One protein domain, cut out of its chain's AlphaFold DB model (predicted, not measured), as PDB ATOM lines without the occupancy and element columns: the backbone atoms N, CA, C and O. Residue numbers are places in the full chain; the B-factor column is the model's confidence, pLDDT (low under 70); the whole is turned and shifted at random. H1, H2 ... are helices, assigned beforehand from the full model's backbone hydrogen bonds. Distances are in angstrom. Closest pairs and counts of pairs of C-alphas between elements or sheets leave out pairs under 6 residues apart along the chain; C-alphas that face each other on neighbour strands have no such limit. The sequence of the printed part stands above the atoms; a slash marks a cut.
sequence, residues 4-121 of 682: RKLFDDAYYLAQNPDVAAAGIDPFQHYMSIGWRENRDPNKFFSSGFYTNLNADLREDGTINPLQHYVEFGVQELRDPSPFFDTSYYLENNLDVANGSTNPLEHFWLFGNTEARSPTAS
ATOM      1  N   ARG A   4     -45.435  15.360 -31.479       92.56
ATOM      2  CA  ARG A   4     -45.037  15.781 -30.127       92.56
ATOM      3  C   ARG A   4     -43.884  16.787 -30.115       92.56
ATOM      4  O   ARG A   4     -43.852  17.621 -29.222       92.56
ATOM      5  N   LYS A   5     -42.945  16.713 -31.064       89.88
ATOM      6  CA  LYS A   5     -41.814  17.652 -31.116       89.88
ATOM      7  C   LYS A   5     -42.216  19.072 -31.510       89.88
ATOM      8  O   LYS A   5     -41.566  20.017 -31.087       89.88
ATOM      9  N   LEU A   6     -43.279  19.204 -32.297       93.00
ATOM     10  CA  LEU A   6     -43.836  20.484 -32.725       93.00
ATOM     11  C   LEU A   6     -45.008  20.926 -31.835       93.00
ATOM     12  O   LEU A   6     -45.780  21.793 -32.228       93.00
ATOM     13  N   PHE A   7     -45.185  20.335 -30.654       96.12
ATOM     14  CA  PHE A   7     -46.247  20.725 -29.734       96.12
ATOM     15  C   PHE A   7     -45.674  21.507 -28.553       96.12
ATOM     16  O   PHE A   7     -44.800  21.005 -27.846       96.12
ATOM     17  N   ASP A   8     -46.187  22.714 -28.322       95.38
ATOM     18  CA  ASP A   8     -45.785  23.576 -27.211       95.38
ATOM     19  C   ASP A   8     -46.837  23.517 -26.095       95.38
ATOM     20  O   ASP A   8     -47.896  24.142 -26.180       95.38
ATOM     21  N   ASP A   9     -46.540  22.770 -25.026       96.56
ATOM     22  CA  ASP A   9     -47.447  22.626 -23.881       96.56
ATOM     23  C   ASP A   9     -47.769  23.984 -23.229       96.56
ATOM     24  O   ASP A   9     -48.907  24.220 -22.822       96.56
ATOM     25  N   ALA A  10     -46.788  24.887 -23.132       95.56
ATOM     26  CA  ALA A  10     -46.957  26.171 -22.459       95.56
ATOM     27  C   ALA A  10     -47.809  27.128 -23.300       95.56
ATOM     28  O   ALA A  10     -48.749  27.730 -22.778       95.56
ATOM     29  N   TYR A  11     -47.523  27.223 -24.601       94.62
ATOM     30  CA  TYR A  11     -48.334  27.999 -25.538       94.62
ATOM     31  C   TYR A  11     -49.770  27.478 -25.589       94.62
ATOM     32  O   TYR A  11     -50.712  28.255 -25.439       94.62
ATOM     33  N   TYR A  12     -49.952  26.161 -25.737       97.12
ATOM     34  CA  TYR A  12     -51.279  25.570 -25.869       97.12
ATOM     35  C   TYR A  12     -52.142  25.849 -24.639       97.12
ATOM     36  O   TYR A  12     -53.286  26.272 -24.777       97.12
ATOM     37  N   LEU A  13     -51.600  25.675 -23.432       97.38
ATOM     38  CA  LEU A  13     -52.331  25.964 -22.196       97.38
ATOM     39  C   LEU A  13     -52.614  27.461 -22.013       97.38
ATOM     40  O   LEU A  13     -53.670  27.814 -21.491       97.38
ATOM     41  N   ALA A  14     -51.711  28.339 -22.459       96.19
ATOM     42  CA  ALA A  14     -51.919  29.785 -22.405       96.19
ATOM     43  C   ALA A  14     -53.060  30.246 -23.330       96.19
ATOM     44  O   ALA A  14     -53.867  31.081 -22.925       96.19
ATOM     45  N   GLN A  15     -53.158  29.678 -24.537       95.75
ATOM     46  CA  GLN A  15     -54.242  29.974 -25.485       95.75
ATOM     47  C   GLN A  15     -55.562  29.275 -25.128       95.75
ATOM     48  O   GLN A  15     -56.627  29.696 -25.573       95.75
ATOM     49  N   ASN A  16     -55.508  28.224 -24.304       96.56
ATOM     50  CA  ASN A  16     -56.652  27.385 -23.958       96.56
ATOM     51  C   ASN A  16     -56.836  27.268 -22.431       96.56
ATOM     52  O   ASN A  16     -56.585  26.201 -21.850       96.56
ATOM     53  N   PRO A  17     -57.286  28.345 -21.748       96.12
ATOM     54  CA  PRO A  17     -57.444  28.353 -20.293       96.12
ATOM     55  C   PRO A  17     -58.421  27.296 -19.764       96.12
ATOM     56  O   PRO A  17     -58.315  26.881 -18.612       96.12
ATOM     57  N   ASP A  18     -59.366  26.847 -20.592       96.56
ATOM     58  CA  ASP A  18     -60.300  25.763 -20.287       96.56
ATOM     59  C   ASP A  18     -59.583  24.413 -20.125       96.56
ATOM     60  O   ASP A  18     -59.850  23.684 -19.168       96.56
ATOM     61  N   VAL A  19     -58.611  24.115 -20.994       96.25
ATOM     62  CA  VAL A  19     -57.774  22.905 -20.911       96.25
ATOM     63  C   VAL A  19     -56.864  22.975 -19.687       96.25
ATOM     64  O   VAL A  19     -56.744  21.996 -18.946       96.25
ATOM     65  N   ALA A  20     -56.284  24.152 -19.429       94.50
ATOM     66  CA  ALA A  20     -55.463  24.397 -18.247       94.50
ATOM     67  C   ALA A  20     -56.253  24.209 -16.944       94.50
ATOM     68  O   ALA A  20     -55.784  23.528 -16.030       94.50
ATOM     69  N   ALA A  21     -57.472  24.748 -16.873       95.88
ATOM     70  CA  ALA A  21     -58.350  24.592 -15.717       95.88
ATOM     71  C   ALA A  21     -58.811  23.139 -15.517       95.88
ATOM     72  O   ALA A  21     -58.981  22.700 -14.379       95.88
ATOM     73  N   ALA A  22     -58.995  22.386 -16.606       94.69
ATOM     74  CA  ALA A  22     -59.392  20.983 -16.559       94.69
ATOM     75  C   ALA A  22     -58.250  20.028 -16.154       94.69
ATOM     76  O   ALA A  22     -58.521  18.882 -15.794       94.69
ATOM     77  N   GLY A  23     -56.987  20.473 -16.205       93.19
ATOM     78  CA  GLY A  23     -55.820  19.647 -15.872       93.19
ATOM     79  C   GLY A  23     -55.612  18.461 -16.823       93.19
ATOM     80  O   GLY A  23     -55.047  17.442 -16.424       93.19
ATOM     81  N   ILE A  24     -56.111  18.569 -18.057       93.75
ATOM     82  CA  ILE A  24     -55.973  17.548 -19.103       93.75
ATOM     83  C   ILE A  24     -54.587  17.693 -19.745       93.75
ATOM     84  O   ILE A  24     -54.103  18.810 -19.919       93.75
ATOM     85  N   ASP A  25     -53.953  16.575 -20.121       96.44
ATOM     86  CA  ASP A  25     -52.710  16.616 -20.899       96.44
ATOM     87  C   ASP A  25     -52.945  17.371 -22.226       96.44
ATOM     88  O   ASP A  25     -53.776  16.934 -23.031       96.44
ATOM     89  N   PRO A  26     -52.259  18.505 -22.466       97.25
ATOM     90  CA  PRO A  26     -52.581  19.393 -23.580       97.25
ATOM     91  C   PRO A  26     -52.328  18.744 -24.944       97.25
ATOM     92  O   PRO A  26     -53.092  18.978 -25.879       97.25
ATOM     93  N   PHE A  27     -51.329  17.865 -25.063       97.00
ATOM     94  CA  PHE A  27     -51.064  17.153 -26.311       97.00
ATOM     95  C   PHE A  27     -52.122  16.092 -26.600       97.00
ATOM     96  O   PHE A  27     -52.617  16.025 -27.722       97.00
ATOM     97  N   GLN A  28     -52.536  15.304 -25.603       95.81
ATOM     98  CA  GLN A  28     -53.658  14.375 -25.767       95.81
ATOM     99  C   GLN A  28     -54.967  15.113 -26.073       95.81
ATOM    100  O   GLN A  28     -55.748  14.657 -26.914       95.81
ATOM    101  N   HIS A  29     -55.204  16.266 -25.442       97.44
ATOM    102  CA  HIS A  29     -56.351  17.116 -25.755       97.44
ATOM    103  C   HIS A  29     -56.314  17.576 -27.215       97.44
ATOM    104  O   HIS A  29     -57.272  17.361 -27.961       97.44
ATOM    105  N   TYR A  30     -55.186  18.146 -27.649       97.44
ATOM    106  CA  TYR A  30     -55.017  18.589 -29.023       97.44
ATOM    107  C   TYR A  30     -55.215  17.450 -30.011       97.44
ATOM    108  O   TYR A  30     -55.967  17.632 -30.956       97.44
ATOM    109  N   MET A  31     -54.606  16.282 -29.777       95.44
ATOM    110  CA  MET A  31     -54.653  15.137 -30.690       95.44
ATOM    111  C   MET A  31     -56.046  14.513 -30.816       95.44
ATOM    112  O   MET A  31     -56.384  13.979 -31.872       95.44
ATOM    113  N   SER A  32     -56.862  14.598 -29.765       93.56
ATOM    114  CA  SER A  32     -58.212  14.028 -29.750       93.56
ATOM    115  C   SER A  32     -59.276  14.979 -30.299       93.56
ATOM    116  O   SER A  32     -60.059  14.572 -31.159       93.56
ATOM    117  N   ILE A  33     -59.308  16.229 -29.828       94.50
ATOM    118  CA  ILE A  33     -60.381  17.179 -30.159       94.50
ATOM    119  C   ILE A  33     -59.887  18.586 -30.480       94.50
ATOM    120  O   ILE A  33     -60.481  19.244 -31.328       94.50
ATOM    121  N   GLY A  34     -58.786  19.042 -29.882       95.69
ATOM    122  CA  GLY A  34     -58.375  20.439 -30.005       95.69
ATOM    123  C   GLY A  34     -58.100  20.889 -31.441       95.69
ATOM    124  O   GLY A  34     -58.439  22.011 -31.801       95.69
ATOM    125  N   TRP A  35     -57.565  20.007 -32.289       94.94
ATOM    126  CA  TRP A  35     -57.381  20.307 -33.710       94.94
ATOM    127  C   TRP A  35     -58.704  20.517 -34.465       94.94
ATOM    128  O   TRP A  35     -58.764  21.349 -35.364       94.94
ATOM    129  N   ARG A  36     -59.781  19.811 -34.082       93.06
ATOM    130  CA  ARG A  36     -61.125  19.966 -34.677       93.06
ATOM    131  C   ARG A  36     -61.778  21.285 -34.280       93.06
ATOM    132  O   ARG A  36     -62.681  21.758 -34.957       93.06
ATOM    133  N   GLU A  37     -61.325  21.852 -33.171       94.56
ATOM    134  CA  GLU A  37     -61.739  23.157 -32.667       94.56
ATOM    135  C   GLU A  37     -60.832  24.283 -33.195       94.56
ATOM    136  O   GLU A  37     -60.902  25.402 -32.696       94.56
ATOM    137  N   ASN A  38     -59.979  23.996 -34.191       93.94
ATOM    138  CA  ASN A  38     -58.998  24.923 -34.762       93.94
ATOM    139  C   ASN A  38     -58.039  25.529 -33.720       93.94
ATOM    140  O   ASN A  38     -57.570  26.648 -33.896       93.94
ATOM    141  N   ARG A  39     -57.739  24.811 -32.628       96.38
ATOM    142  CA  ARG A  39     -56.749  25.257 -31.635       96.38
ATOM    143  C   ARG A  39     -55.344  25.005 -32.167       96.38
ATOM    144  O   ARG A  39     -55.072  23.916 -32.668       96.38
ATOM    145  N   ASP A  40     -54.442  25.959 -32.004       96.25
ATOM    146  CA  ASP A  40     -53.096  25.865 -32.569       96.25
ATOM    147  C   ASP A  40     -52.117  25.159 -31.617       96.25
ATOM    148  O   ASP A  40     -52.074  25.493 -30.430       96.25
ATOM    149  N   PRO A  41     -51.330  24.173 -32.091       96.50
ATOM    150  CA  PRO A  41     -50.437  23.375 -31.250       96.50
ATOM    151  C   PRO A  41     -49.153  24.103 -30.832       96.50
ATOM    152  O   PRO A  41     -48.497  23.694 -29.875       96.50
ATOM    153  N   ASN A  42     -48.764  25.141 -31.570       93.31
ATOM    154  CA  ASN A  42     -47.641  26.026 -31.284       93.31
ATOM    155  C   ASN A  42     -47.855  27.359 -32.030       93.31
ATOM    156  O   ASN A  42     -48.753  27.470 -32.859       93.31
ATOM    157  N   LYS A  43     -47.013  28.359 -31.761       90.19
ATOM    158  CA  LYS A  43     -47.120  29.712 -32.338       90.19
ATOM    159  C   LYS A  43     -46.847  29.831 -33.846       90.19
ATOM    160  O   LYS A  43     -47.140  30.868 -34.423       90.19
ATOM    161  N   PHE A  44     -46.274  28.808 -34.476       90.88
ATOM    162  CA  PHE A  44     -45.876  28.803 -35.889       90.88
ATOM    163  C   PHE A  44     -46.700  27.836 -36.757       90.88
ATOM    164  O   PHE A  44     -46.467  27.745 -37.963       90.88
ATOM    165  N   PHE A  45     -47.652  27.106 -36.167       94.69
ATOM    166  CA  PHE A  45     -48.536  26.178 -36.868       94.69
ATOM    167  C   PHE A  45     -49.990  26.555 -36.608       94.69
ATOM    168  O   PHE A  45     -50.409  26.576 -35.452       94.69
ATOM    169  N   SER A  46     -50.765  26.781 -37.669       94.06
ATOM    170  CA  SER A  46     -52.191  27.089 -37.561       94.06
ATOM    171  C   SER A  46     -53.031  25.906 -38.033       94.06
ATOM    172  O   SER A  46     -53.025  25.553 -39.212       94.06
ATOM    173  N   SER A  47     -53.770  25.283 -37.110       95.12
ATOM    174  CA  SER A  47     -54.617  24.117 -37.409       95.12
ATOM    175  C   SER A  47     -55.702  24.474 -38.415       95.12
ATOM    176  O   SER A  47     -55.905  23.760 -39.397       95.12
ATOM    177  N   GLY A  48     -56.366  25.608 -38.185       91.25
ATOM    178  CA  GLY A  48     -57.417  26.100 -39.068       91.25
ATOM    179  C   GLY A  48     -56.879  26.474 -40.449       91.25
ATOM    180  O   GLY A  48     -57.479  26.095 -41.453       91.25
ATOM    181  N   PHE A  49     -55.732  27.161 -40.516       90.19
ATOM    182  CA  PHE A  49     -55.093  27.504 -41.790       90.19
ATOM    183  C   PHE A  49     -54.719  26.251 -42.574       90.19
ATOM    184  O   PHE A  49     -55.123  26.107 -43.725       90.19
ATOM    185  N   TYR A  50     -54.002  25.325 -41.933       93.31
ATOM    186  CA  TYR A  50     -53.515  24.121 -42.586       93.31
ATOM    187  C   TYR A  50     -54.673  23.292 -43.139       93.31
ATOM    188  O   TYR A  50     -54.625  22.859 -44.284       93.31
ATOM    189  N   THR A  51     -55.755  23.106 -42.381       92.50
ATOM    190  CA  THR A  51     -56.934  22.393 -42.887       92.50
ATOM    191  C   THR A  51     -57.642  23.162 -44.008       92.50
ATOM    192  O   THR A  51     -58.076  22.547 -44.976       92.50
ATOM    193  N   ASN A  52     -57.753  24.490 -43.933       88.12
ATOM    194  CA  ASN A  52     -58.469  25.271 -44.947       88.12
ATOM    195  C   ASN A  52     -57.712  25.402 -46.272       88.12
ATOM    196  O   ASN A  52     -58.347  25.345 -47.325       88.12
ATOM    197  N   LEU A  53     -56.387  25.563 -46.230       86.44
ATOM    198  CA  LEU A  53     -55.531  25.614 -47.419       86.44
ATOM    199  C   LEU A  53     -55.556  24.279 -48.180       86.44
ATOM    200  O   LEU A  53     -55.517  24.242 -49.405       86.44
ATOM    201  N   ASN A  54     -55.686  23.178 -47.444       89.75
ATOM    202  CA  ASN A  54     -55.566  21.826 -47.960       89.75
ATOM    203  C   ASN A  54     -56.936  21.154 -48.120       89.75
ATOM    204  O   ASN A  54     -57.469  20.539 -47.192       89.75
ATOM    205  N   ALA A  55     -57.518  21.289 -49.315       87.94
ATOM    206  CA  ALA A  55     -58.878  20.839 -49.613       87.94
ATOM    207  C   ALA A  55     -59.125  19.350 -49.307       87.94
ATOM    208  O   ALA A  55     -60.194  19.002 -48.812       87.94
ATOM    209  N   ASP A  56     -58.131  18.498 -49.531       90.88
ATOM    210  CA  ASP A  56     -58.164  17.064 -49.241       90.88
ATOM    211  C   ASP A  56     -58.317  16.760 -47.741       90.88
ATOM    212  O   ASP A  56     -59.122  15.907 -47.361       90.88
ATOM    213  N   LEU A  57     -57.633  17.508 -46.866       89.81
ATOM    214  CA  LEU A  57     -57.810  17.378 -45.414       89.81
ATOM    215  C   LEU A  57     -59.182  17.883 -44.965       89.81
ATOM    216  O   LEU A  57     -59.808  17.291 -44.081       89.81
ATOM    217  N   ARG A  58     -59.642  18.986 -45.562       85.88
ATOM    218  CA  ARG A  58     -60.949  19.582 -45.268       85.88
ATOM    219  C   ARG A  58     -62.101  18.645 -45.636       85.88
ATOM    220  O   ARG A  58     -63.087  18.597 -44.907       85.88
ATOM    221  N   GLU A  59     -61.983  17.923 -46.749       87.25
ATOM    222  CA  GLU A  59     -63.003  16.986 -47.233       87.25
ATOM    223  C   GLU A  59     -63.046  15.679 -46.432       87.25
ATOM    224  O   GLU A  59     -64.136  15.183 -46.148       87.25
ATOM    225  N   ASP A  60     -61.892  15.138 -46.028       86.12
ATOM    226  CA  ASP A  60     -61.832  13.944 -45.176       86.12
ATOM    227  C   ASP A  60     -62.370  14.249 -43.762       86.12
ATOM    228  O   ASP A  60     -63.196  13.514 -43.211       86.12
ATOM    229  N   GLY A  61     -61.933  15.359 -43.155       81.94
ATOM    230  CA  GLY A  61     -62.387  15.793 -41.831       81.94
ATOM    231  C   GLY A  61     -61.988  14.862 -40.673       81.94
ATOM    232  O   GLY A  61     -62.384  15.103 -39.524       81.94
ATOM    233  N   THR A  62     -61.212  13.799 -40.918       88.62
ATOM    234  CA  THR A  62     -60.670  12.905 -39.879       88.62
ATOM    235  C   THR A  62     -59.161  13.028 -39.678       88.62
ATOM    236  O   THR A  62     -58.646  12.561 -38.659       88.62
ATOM    237  N   ILE A  63     -58.474  13.716 -40.588       91.31
ATOM    238  CA  ILE A  63     -57.021  13.886 -40.585       91.31
ATOM    239  C   ILE A  63     -56.611  15.001 -39.617       91.31
ATOM    240  O   ILE A  63     -57.031  16.148 -39.753       91.31
ATOM    241  N   ASN A  64     -55.739  14.678 -38.659       94.38
ATOM    242  CA  ASN A  64     -55.138  15.686 -37.790       94.38
ATOM    243  C   ASN A  64     -54.091  16.514 -38.570       94.38
ATOM    244  O   ASN A  64     -53.137  15.924 -39.086       94.38
ATOM    245  N   PRO A  65     -54.202  17.854 -38.606       96.25
ATOM    246  CA  PRO A  65     -53.350  18.703 -39.439       96.25
ATOM    247  C   PRO A  65     -51.870  18.671 -39.031       96.25
ATOM    248  O   PRO A  65     -51.003  18.563 -39.895       96.25
ATOM    249  N   LEU A  66     -51.556  18.682 -37.730       95.75
ATOM    250  CA  LEU A  66     -50.162  18.623 -37.263       95.75
ATOM    251  C   LEU A  66     -49.523  17.266 -37.573       95.75
ATOM    252  O   LEU A  66     -48.364  17.206 -37.981       95.75
ATOM    253  N   GLN A  67     -50.273  16.176 -37.380       94.94
ATOM    254  CA  GLN A  67     -49.792  14.835 -37.713       94.94
ATOM    255  C   GLN A  67     -49.526  14.724 -39.215       94.94
ATOM    256  O   GLN A  67     -48.447  14.289 -39.610       94.94
ATOM    257  N   HIS A  68     -50.467  15.190 -40.039       95.50
ATOM    258  CA  HIS A  68     -50.308  15.197 -41.485       95.50
ATOM    259  C   HIS A  68     -49.102  16.027 -41.928       95.50
ATOM    260  O   HIS A  68     -48.335  15.574 -42.771       95.50
ATOM    261  N   TYR A  69     -48.896  17.223 -41.370       95.69
ATOM    262  CA  TYR A  69     -47.746  18.055 -41.730       95.69
ATOM    263  C   TYR A  69     -46.413  17.339 -41.488       95.69
ATOM    264  O   TYR A  69     -45.530  17.343 -42.348       95.69
ATOM    265  N   VAL A  70     -46.282  16.676 -40.336       93.12
ATOM    266  CA  VAL A  70     -45.059  15.955 -39.957       93.12
ATOM    267  C   VAL A  70     -44.842  14.685 -40.784       93.12
ATOM    268  O   VAL A  70     -43.691  14.314 -41.015       93.12
ATOM    269  N   GLU A  71     -45.910  14.003 -41.200       92.75
ATOM    270  CA  GLU A  71     -45.821  12.754 -41.969       92.75
ATOM    271  C   GLU A  71     -45.677  12.976 -43.479       92.75
ATOM    272  O   GLU A  71     -44.879  12.287 -44.113       92.75
ATOM    273  N   PHE A  72     -46.415  13.940 -44.030       93.44
ATOM    274  CA  PHE A  72     -46.566  14.143 -45.475       93.44
ATOM    275  C   PHE A  72     -46.361  15.601 -45.893       93.44
ATOM    276  O   PHE A  72     -45.715  15.856 -46.905       93.44
ATOM    277  N   GLY A  73     -46.839  16.566 -45.101       93.69
ATOM    278  CA  GLY A  73     -46.907  17.971 -45.516       93.69
ATOM    279  C   GLY A  73     -45.572  18.583 -45.929       93.69
ATOM    280  O   GLY A  73     -45.535  19.306 -46.913       93.69
ATOM    281  N   VAL A  74     -44.467  18.242 -45.260       92.62
ATOM    282  CA  VAL A  74     -43.131  18.711 -45.679       92.62
ATOM    283  C   VAL A  74     -42.731  18.172 -47.056       92.62
ATOM    284  O   VAL A  74     -42.177  18.911 -47.859       92.62
ATOM    285  N   GLN A  75     -43.006  16.893 -47.344       92.06
ATOM    286  CA  GLN A  75     -42.684  16.281 -48.643       92.06
ATOM    287  C   GLN A  75     -43.567  16.835 -49.762       92.06
ATOM    288  O   GLN A  75     -43.149  16.900 -50.914       92.06
ATOM    289  N   GLU A  76     -44.783  17.230 -49.405       94.56
ATOM    290  CA  GLU A  76     -45.765  17.841 -50.295       94.56
ATOM    291  C   GLU A  76     -45.642  19.370 -50.349       94.56
ATOM    292  O   GLU A  76     -46.476  20.013 -50.979       94.56
ATOM    293  N   LEU A  77     -44.622  19.944 -49.697       94.06
ATOM    294  CA  LEU A  77     -44.350  21.383 -49.655       94.06
ATOM    295  C   LEU A  77     -45.538  22.230 -49.162       94.06
ATOM    296  O   LEU A  77     -45.762  23.344 -49.621       94.06
ATOM    297  N   ARG A  78     -46.321  21.699 -48.216       93.88
ATOM    298  CA  ARG A  78     -47.477  22.391 -47.630       93.88
ATOM    299  C   ARG A  78     -47.043  23.347 -46.528       93.88
ATOM    300  O   ARG A  78     -46.223  22.994 -45.679       93.88
ATOM    301  N   ASP A  79     -47.671  24.510 -46.472       93.44
ATOM    302  CA  ASP A  79     -47.340  25.546 -45.495       93.44
ATOM    303  C   ASP A  79     -48.072  25.323 -44.160       93.44
ATOM    304  O   ASP A  79     -49.295  25.158 -44.152       93.44
ATOM    305  N   PRO A  80     -47.364  25.291 -43.012       94.69
ATOM    306  CA  PRO A  80     -47.961  25.050 -41.698       94.69
ATOM    307  C   PRO A  80     -48.756  26.243 -41.143       94.69
ATOM    308  O   PRO A  80     -49.569  26.071 -40.231       94.69
ATOM    309  N   SER A  81     -48.514  27.455 -41.640       92.06
ATOM    310  CA  SER A  81     -49.210  28.686 -41.250       92.06
ATOM    311  C   SER A  81     -49.022  29.766 -42.329       92.06
ATOM    312  O   SER A  81     -48.143  29.603 -43.173       92.06
ATOM    313  N   PRO A  82     -49.763  30.892 -42.284       87.88
ATOM    314  CA  PRO A  82     -49.527  32.023 -43.189       87.88
ATOM    315  C   PRO A  82     -48.126  32.634 -43.072       87.88
ATOM    316  O   PRO A  82     -47.744  33.442 -43.902       87.88
ATOM    317  N   PHE A  83     -47.379  32.312 -42.014       90.50
ATOM    318  CA  PHE A  83     -46.103  32.953 -41.709       90.50
ATOM    319  C   PHE A  83     -44.895  32.065 -42.038       90.50
ATOM    320  O   PHE A  83     -43.761  32.444 -41.748       90.50
ATOM    321  N   PHE A  84     -45.109  30.875 -42.604       92.19
ATOM    322  CA  PHE A  84     -44.034  29.936 -42.910       92.19
ATOM    323  C   PHE A  84     -44.261  29.272 -44.264       92.19
ATOM    324  O   PHE A  84     -45.187  28.477 -44.412       92.19
ATOM    325  N   ASP A  85     -43.376  29.565 -45.211       92.19
ATOM    326  CA  ASP A  85     -43.377  28.995 -46.552       92.19
ATOM    327  C   ASP A  85     -42.390  27.818 -46.586       92.19
ATOM    328  O   ASP A  85     -41.166  27.985 -46.509       92.19
ATOM    329  N   THR A  86     -42.929  26.597 -46.628       94.00
ATOM    330  CA  THR A  86     -42.126  25.369 -46.554       94.00
ATOM    331  C   THR A  86     -41.190  25.253 -47.757       94.00
ATOM    332  O   THR A  86     -40.049  24.813 -47.588       94.00
ATOM    333  N   SER A  87     -41.646  25.652 -48.947       94.19
ATOM    334  CA  SER A  87     -40.846  25.593 -50.177       94.19
ATOM    335  C   SER A  87     -39.679  26.566 -50.094       94.19
ATOM    336  O   SER A  87     -38.521  26.151 -50.161       94.19
ATOM    337  N   TYR A  88     -39.979  27.840 -49.832       93.44
ATOM    338  CA  TYR A  88     -38.988  28.901 -49.703       93.44
ATOM    339  C   TYR A  88     -37.942  28.569 -48.637       93.44
ATOM    340  O   TYR A  88     -36.738  28.722 -48.866       93.44
ATOM    341  N   TYR A  89     -38.380  28.086 -47.469       94.56
ATOM    342  CA  TYR A  89     -37.459  27.786 -46.386       94.56
ATOM    343  C   TYR A  89     -36.500  26.656 -46.760       94.56
ATOM    344  O   TYR A  89     -35.313  26.761 -46.468       94.56
ATOM    345  N   LEU A  90     -36.961  25.592 -47.420       95.19
ATOM    346  CA  LEU A  90     -36.085  24.498 -47.850       95.19
ATOM    347  C   LEU A  90     -35.127  24.930 -48.972       95.19
ATOM    348  O   LEU A  90     -33.949  24.571 -48.931       95.19
ATOM    349  N   GLU A  91     -35.599  25.725 -49.932       95.75
ATOM    350  CA  GLU A  91     -34.785  26.234 -51.044       95.75
ATOM    351  C   GLU A  91     -33.633  27.127 -50.565       95.75
ATOM    352  O   GLU A  91     -32.504  26.992 -51.038       95.75
ATOM    353  N   ASN A  92     -33.887  27.981 -49.570       94.00
ATOM    354  CA  ASN A  92     -32.887  28.904 -49.029       94.00
ATOM    355  C   ASN A  92     -32.008  28.285 -47.930       94.00
ATOM    356  O   ASN A  92     -31.007  28.873 -47.527       94.00
ATOM    357  N   ASN A  93     -32.348  27.087 -47.449       94.25
ATOM    358  CA  ASN A  93     -31.659  26.419 -46.347       94.25
ATOM    359  C   ASN A  93     -31.295  24.979 -46.727       94.25
ATOM    360  O   ASN A  93     -31.847  24.008 -46.206       94.25
ATOM    361  N   LEU A  94     -30.334  24.841 -47.648       93.75
ATOM    362  CA  LEU A  94     -29.928  23.546 -48.213       93.75
ATOM    363  C   LEU A  94     -29.437  22.535 -47.165       93.75
ATOM    364  O   LEU A  94     -29.529  21.328 -47.380       93.75
ATOM    365  N   ASP A  95     -28.902  22.993 -46.038       94.06
ATOM    366  CA  ASP A  95     -28.518  22.140 -44.911       94.06
ATOM    367  C   ASP A  95     -29.736  21.510 -44.214       94.06
ATOM    368  O   ASP A  95     -29.675  20.352 -43.797       94.06
ATOM    369  N   VAL A  96     -30.859  22.230 -44.160       93.75
ATOM    370  CA  VAL A  96     -32.146  21.725 -43.668       93.75
ATOM    371  C   VAL A  96     -32.777  20.795 -44.699       93.75
ATOM    372  O   VAL A  96     -33.205  19.701 -44.335       93.75
ATOM    373  N   ALA A  97     -32.760  21.174 -45.981       92.12
ATOM    374  CA  ALA A  97     -33.306  20.358 -47.068       92.12
ATOM    375  C   ALA A  97     -32.599  19.002 -47.224       92.12
ATOM    376  O   ALA A  97     -33.245  17.988 -47.477       92.12
ATOM    377  N   ASN A  98     -31.280  18.969 -47.021       90.31
ATOM    378  CA  ASN A  98     -30.490  17.733 -47.029       90.31
ATOM    379  C   ASN A  98     -30.451  17.027 -45.661       90.31
ATOM    380  O   ASN A  98     -29.885  15.936 -45.532       90.31
ATOM    381  N   GLY A  99     -31.000  17.663 -44.627       85.88
ATOM    382  CA  GLY A  99     -31.041  17.161 -43.264       85.88
ATOM    383  C   GLY A  99     -32.203  16.200 -43.009       85.88
ATOM    384  O   GLY A  99     -32.958  15.810 -43.893       85.88
ATOM    385  N   SER A 100     -32.350  15.787 -41.749       83.25
ATOM    386  CA  SER A 100     -33.506  14.997 -41.283       83.25
ATOM    387  C   SER A 100     -34.427  15.786 -40.348       83.25
ATOM    388  O   SER A 100     -35.339  15.209 -39.755       83.25
ATOM    389  N   THR A 101     -34.165  17.082 -40.168       88.12
ATOM    390  CA  THR A 101     -34.946  17.953 -39.286       88.12
ATOM    391  C   THR A 101     -36.086  18.576 -40.081       88.12
ATOM    392  O   THR A 101     -35.861  19.141 -41.144       88.12
ATOM    393  N   ASN A 102     -37.309  18.486 -39.559       91.38
ATOM    394  CA  ASN A 102     -38.467  19.182 -40.112       91.38
ATOM    395  C   ASN A 102     -38.169  20.698 -40.198       91.38
ATOM    396  O   ASN A 102     -37.637  21.246 -39.230       91.38
ATOM    397  N   PRO A 103     -38.498  21.378 -41.309       94.56
ATOM    398  CA  PRO A 103     -38.142  22.781 -41.512       94.56
ATOM    399  C   PRO A 103     -38.733  23.712 -40.447       94.56
ATOM    400  O   PRO A 103     -38.020  24.584 -39.950       94.56
ATOM    401  N   LEU A 104     -39.973  23.473 -40.006       93.00
ATOM    402  CA  LEU A 104     -40.594  24.235 -38.921       93.00
ATOM    403  C   LEU A 104     -39.901  23.986 -37.570       93.00
ATOM    404  O   LEU A 104     -39.694  24.923 -36.802       93.00
ATOM    405  N   GLU A 105     -39.495  22.739 -37.286       92.06
ATOM    406  CA  GLU A 105     -38.710  22.404 -36.080       92.06
ATOM    407  C   GLU A 105     -37.345  23.096 -36.121       92.06
ATOM    408  O   GLU A 105     -36.911  23.671 -35.124       92.06
ATOM    409  N   HIS A 106     -36.687  23.084 -37.283       93.06
ATOM    410  CA  HIS A 106     -35.415  23.763 -37.473       93.06
ATOM    411  C   HIS A 106     -35.549  25.269 -37.252       93.06
ATOM    412  O   HIS A 106     -34.753  25.865 -36.531       93.06
ATOM    413  N   PHE A 107     -36.558  25.897 -37.856       91.44
ATOM    414  CA  PHE A 107     -36.777  27.330 -37.716       91.44
ATOM    415  C   PHE A 107     -37.047  27.744 -36.271       91.44
ATOM    416  O   PHE A 107     -36.428  28.683 -35.767       91.44
ATOM    417  N   TRP A 108     -37.914  27.003 -35.583       87.81
ATOM    418  CA  TRP A 108     -38.210  27.256 -34.180       87.81
ATOM    419  C   TRP A 108     -36.944  27.152 -33.317       87.81
ATOM    420  O   TRP A 108     -36.670  28.056 -32.529       87.81
ATOM    421  N   LEU A 109     -36.145  26.094 -33.479       88.19
ATOM    422  CA  LEU A 109     -34.978  25.858 -32.623       88.19
ATOM    423  C   LEU A 109     -33.760  26.725 -32.969       88.19
ATOM    424  O   LEU A 109     -33.026  27.109 -32.062       88.19
ATOM    425  N   PHE A 110     -33.537  27.002 -34.254       88.81
ATOM    426  CA  PHE A 110     -32.288  27.587 -34.756       88.81
ATOM    427  C   PHE A 110     -32.509  28.767 -35.702       88.81
ATOM    428  O   PHE A 110     -31.752  29.735 -35.652       88.81
ATOM    429  N   GLY A 111     -33.552  28.730 -36.536       85.81
ATOM    430  CA  GLY A 111     -33.760  29.726 -37.595       85.81
ATOM    431  C   GLY A 111     -33.814  31.165 -37.088       85.81
ATOM    432  O   GLY A 111     -33.180  32.035 -37.675       85.81
ATOM    433  N   ASN A 112     -34.455  31.401 -35.941       77.69
ATOM    434  CA  ASN A 112     -34.470  32.725 -35.311       77.69
ATOM    435  C   ASN A 112     -33.069  33.225 -34.918       77.69
ATOM    436  O   ASN A 112     -32.742  34.383 -35.153       77.69
ATOM    437  N   THR A 113     -32.235  32.368 -34.317       80.06
ATOM    438  CA  THR A 113     -30.872  32.740 -33.890       80.06
ATOM    439  C   THR A 113     -29.893  32.850 -35.051       80.06
ATOM    440  O   THR A 113     -28.898  33.560 -34.955       80.06
ATOM    441  N   GLU A 114     -30.178  32.147 -36.144       87.06
ATOM    442  CA  GLU A 114     -29.375  32.144 -37.366       87.06
ATOM    443  C   GLU A 114     -29.868  33.175 -38.393       87.06
ATOM    444  O   GLU A 114     -29.357  33.206 -39.508       87.06
ATOM    445  N   ALA A 115     -30.845  34.013 -38.022       83.69
ATOM    446  CA  ALA A 115     -31.461  35.024 -38.880       83.69
ATOM    447  C   ALA A 115     -31.975  34.467 -40.227       83.69
ATOM    448  O   ALA A 115     -31.893  35.132 -41.257       83.69
ATOM    449  N   ARG A 116     -32.518  33.243 -40.223       88.38
ATOM    450  CA  ARG A 116     -33.126  32.622 -41.410       88.38
ATOM    451  C   ARG A 116     -34.547  33.140 -41.601       88.38
ATOM    452  O   ARG A 116     -35.340  33.070 -40.668       88.38
ATOM    453  N   SER A 117     -34.892  33.592 -42.803       89.81
ATOM    454  CA  SER A 117     -36.252  34.038 -43.124       89.81
ATOM    455  C   SER A 117     -37.202  32.848 -43.335       89.81
ATOM    456  O   SER A 117     -36.857  31.934 -44.083       89.81
ATOM    457  N   PRO A 118     -38.388  32.822 -42.693       90.94
ATOM    458  CA  PRO A 118     -39.367  31.738 -42.831       90.94
ATOM    459  C   PRO A 118     -40.264  31.851 -44.076       90.94
ATOM    460  O   PRO A 118     -40.914  30.879 -44.443       90.94
ATOM    461  N   THR A 119     -40.317  33.019 -44.713       90.31
ATOM    462  CA  THR A 119     -41.063  33.305 -45.951       90.31
ATOM    463  C   THR A 119     -40.319  34.394 -46.719       90.31
ATOM    464  O   THR A 119     -39.571  35.166 -46.115       90.31
ATOM    465  N   ALA A 120     -40.518  34.462 -48.037       88.94
ATOM    466  CA  ALA A 120     -39.974  35.524 -48.881       88.94
ATOM    467  C   ALA A 120     -40.464  36.919 -48.456       88.94
ATOM    468  O   ALA A 120     -39.752  37.903 -48.634       88.94
ATOM    469  N   SER A 121     -41.656  36.996 -47.862       91.19
ATOM    470  CA  SER A 121     -42.313  38.258 -47.508       91.19
ATOM    471  C   SER A 121     -41.852  38.842 -46.166       91.19
ATOM    472  O   SER A 121     -42.302  39.924 -45.793       91.19
TER     473      SER A 121
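Overview. This is residues 4 to 121 of the 682 residues of an uncharacterized protein of Rhodospirillaceae bacterium (UniProt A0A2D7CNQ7). Three small clusters of short helices stand as a V, with H5, H6 and H7 at the corner, H1, H2 and H3 in one arm and H8, H9 and H10 in the other. In each cluster the first two helices, H1 and H2, H5 and H6, or H8 and H9, make a corner, and the third, H3, H7 or H10, meets the first with its own first residue, Pro 26, Pro 65 or Pro 103; H4 lies between the first two clusters, and the loop of residues 74 to 85 runs 5 to 14 A from the mean of the C-alphas. The printed part has 118 residues with ten named helices, H1 to H10 in chain order, and no named strand; the class is all helix, with 66 residues in helices. It is compact, with a radius of gyration of the C-alphas of 14.4 A and spans of 43 by 34 by 26 A.

Arrangement. H1, residues 9 to 15, and H2, residues 17 to 22, only just touch, only at the corner, with 3 pairs of C-alphas within 8 A; the closest are Leu 13 and Ala 20, 5.3 A. H3, residues 26 to 32, touches H1 about perpendicular, at 79 degrees; the closest C-alphas are Asp 9 and Pro 26, 6.1 A. H4, residues 34 to 37, and H3 meet only through their link. H4 is close to but not clearly touching H5, residues 47 to 53, with C-alphas 35 and 47 closest at 6.0 A. H7, residues 65 to 73, touches H5 at a steep tilt of 53 degrees, the same way; the closest C-alphas are Ser 47 and Pro 65, 5.9 A. H6, residues 55 to 60, and H5 only just touch, only at the corner, with 3 pairs of C-alphas within 8 A; the closest are Thr 51 and Arg 58, 5.4 A. H8, residues 86 to 92, is apart from H7. H10, residues 103 to 111, touches H8 at a steep tilt of 52 degrees, the same way; the closest C-alphas are Leu 90 and Pro 103, 6.9 A. H9, residues 94 to 97, and H8 only just touch, only at the corner, with 3 pairs of C-alphas within 8 A; the closest are Leu 90 and Ala 97, 5.0 A. Every O i to N i+4 pair is within hydrogen-bond range in H1, H2, H3, H5, H6, H7, H8 and H10; H4 and H9 are too short for such a pair.

Along the chain. H1 begins at C-alpha 9, (-47.447, 22.626, -23.881), and measures 10.1 A. H5 and H8 measure 10.2 A each. H10 measures 9.1 A and ends at C-alpha 111, (-33.760, 29.726, -37.595).

Size, cuts and confidence. The C-alphas of Ala 22 and Leu 94, the two farthest apart, are 43.3 A apart. The printed part has no cut; the link from H7 to H8, 12 residues, is long. The mean pLDDT of the printed part is 92.5, and no printed residue is under 70.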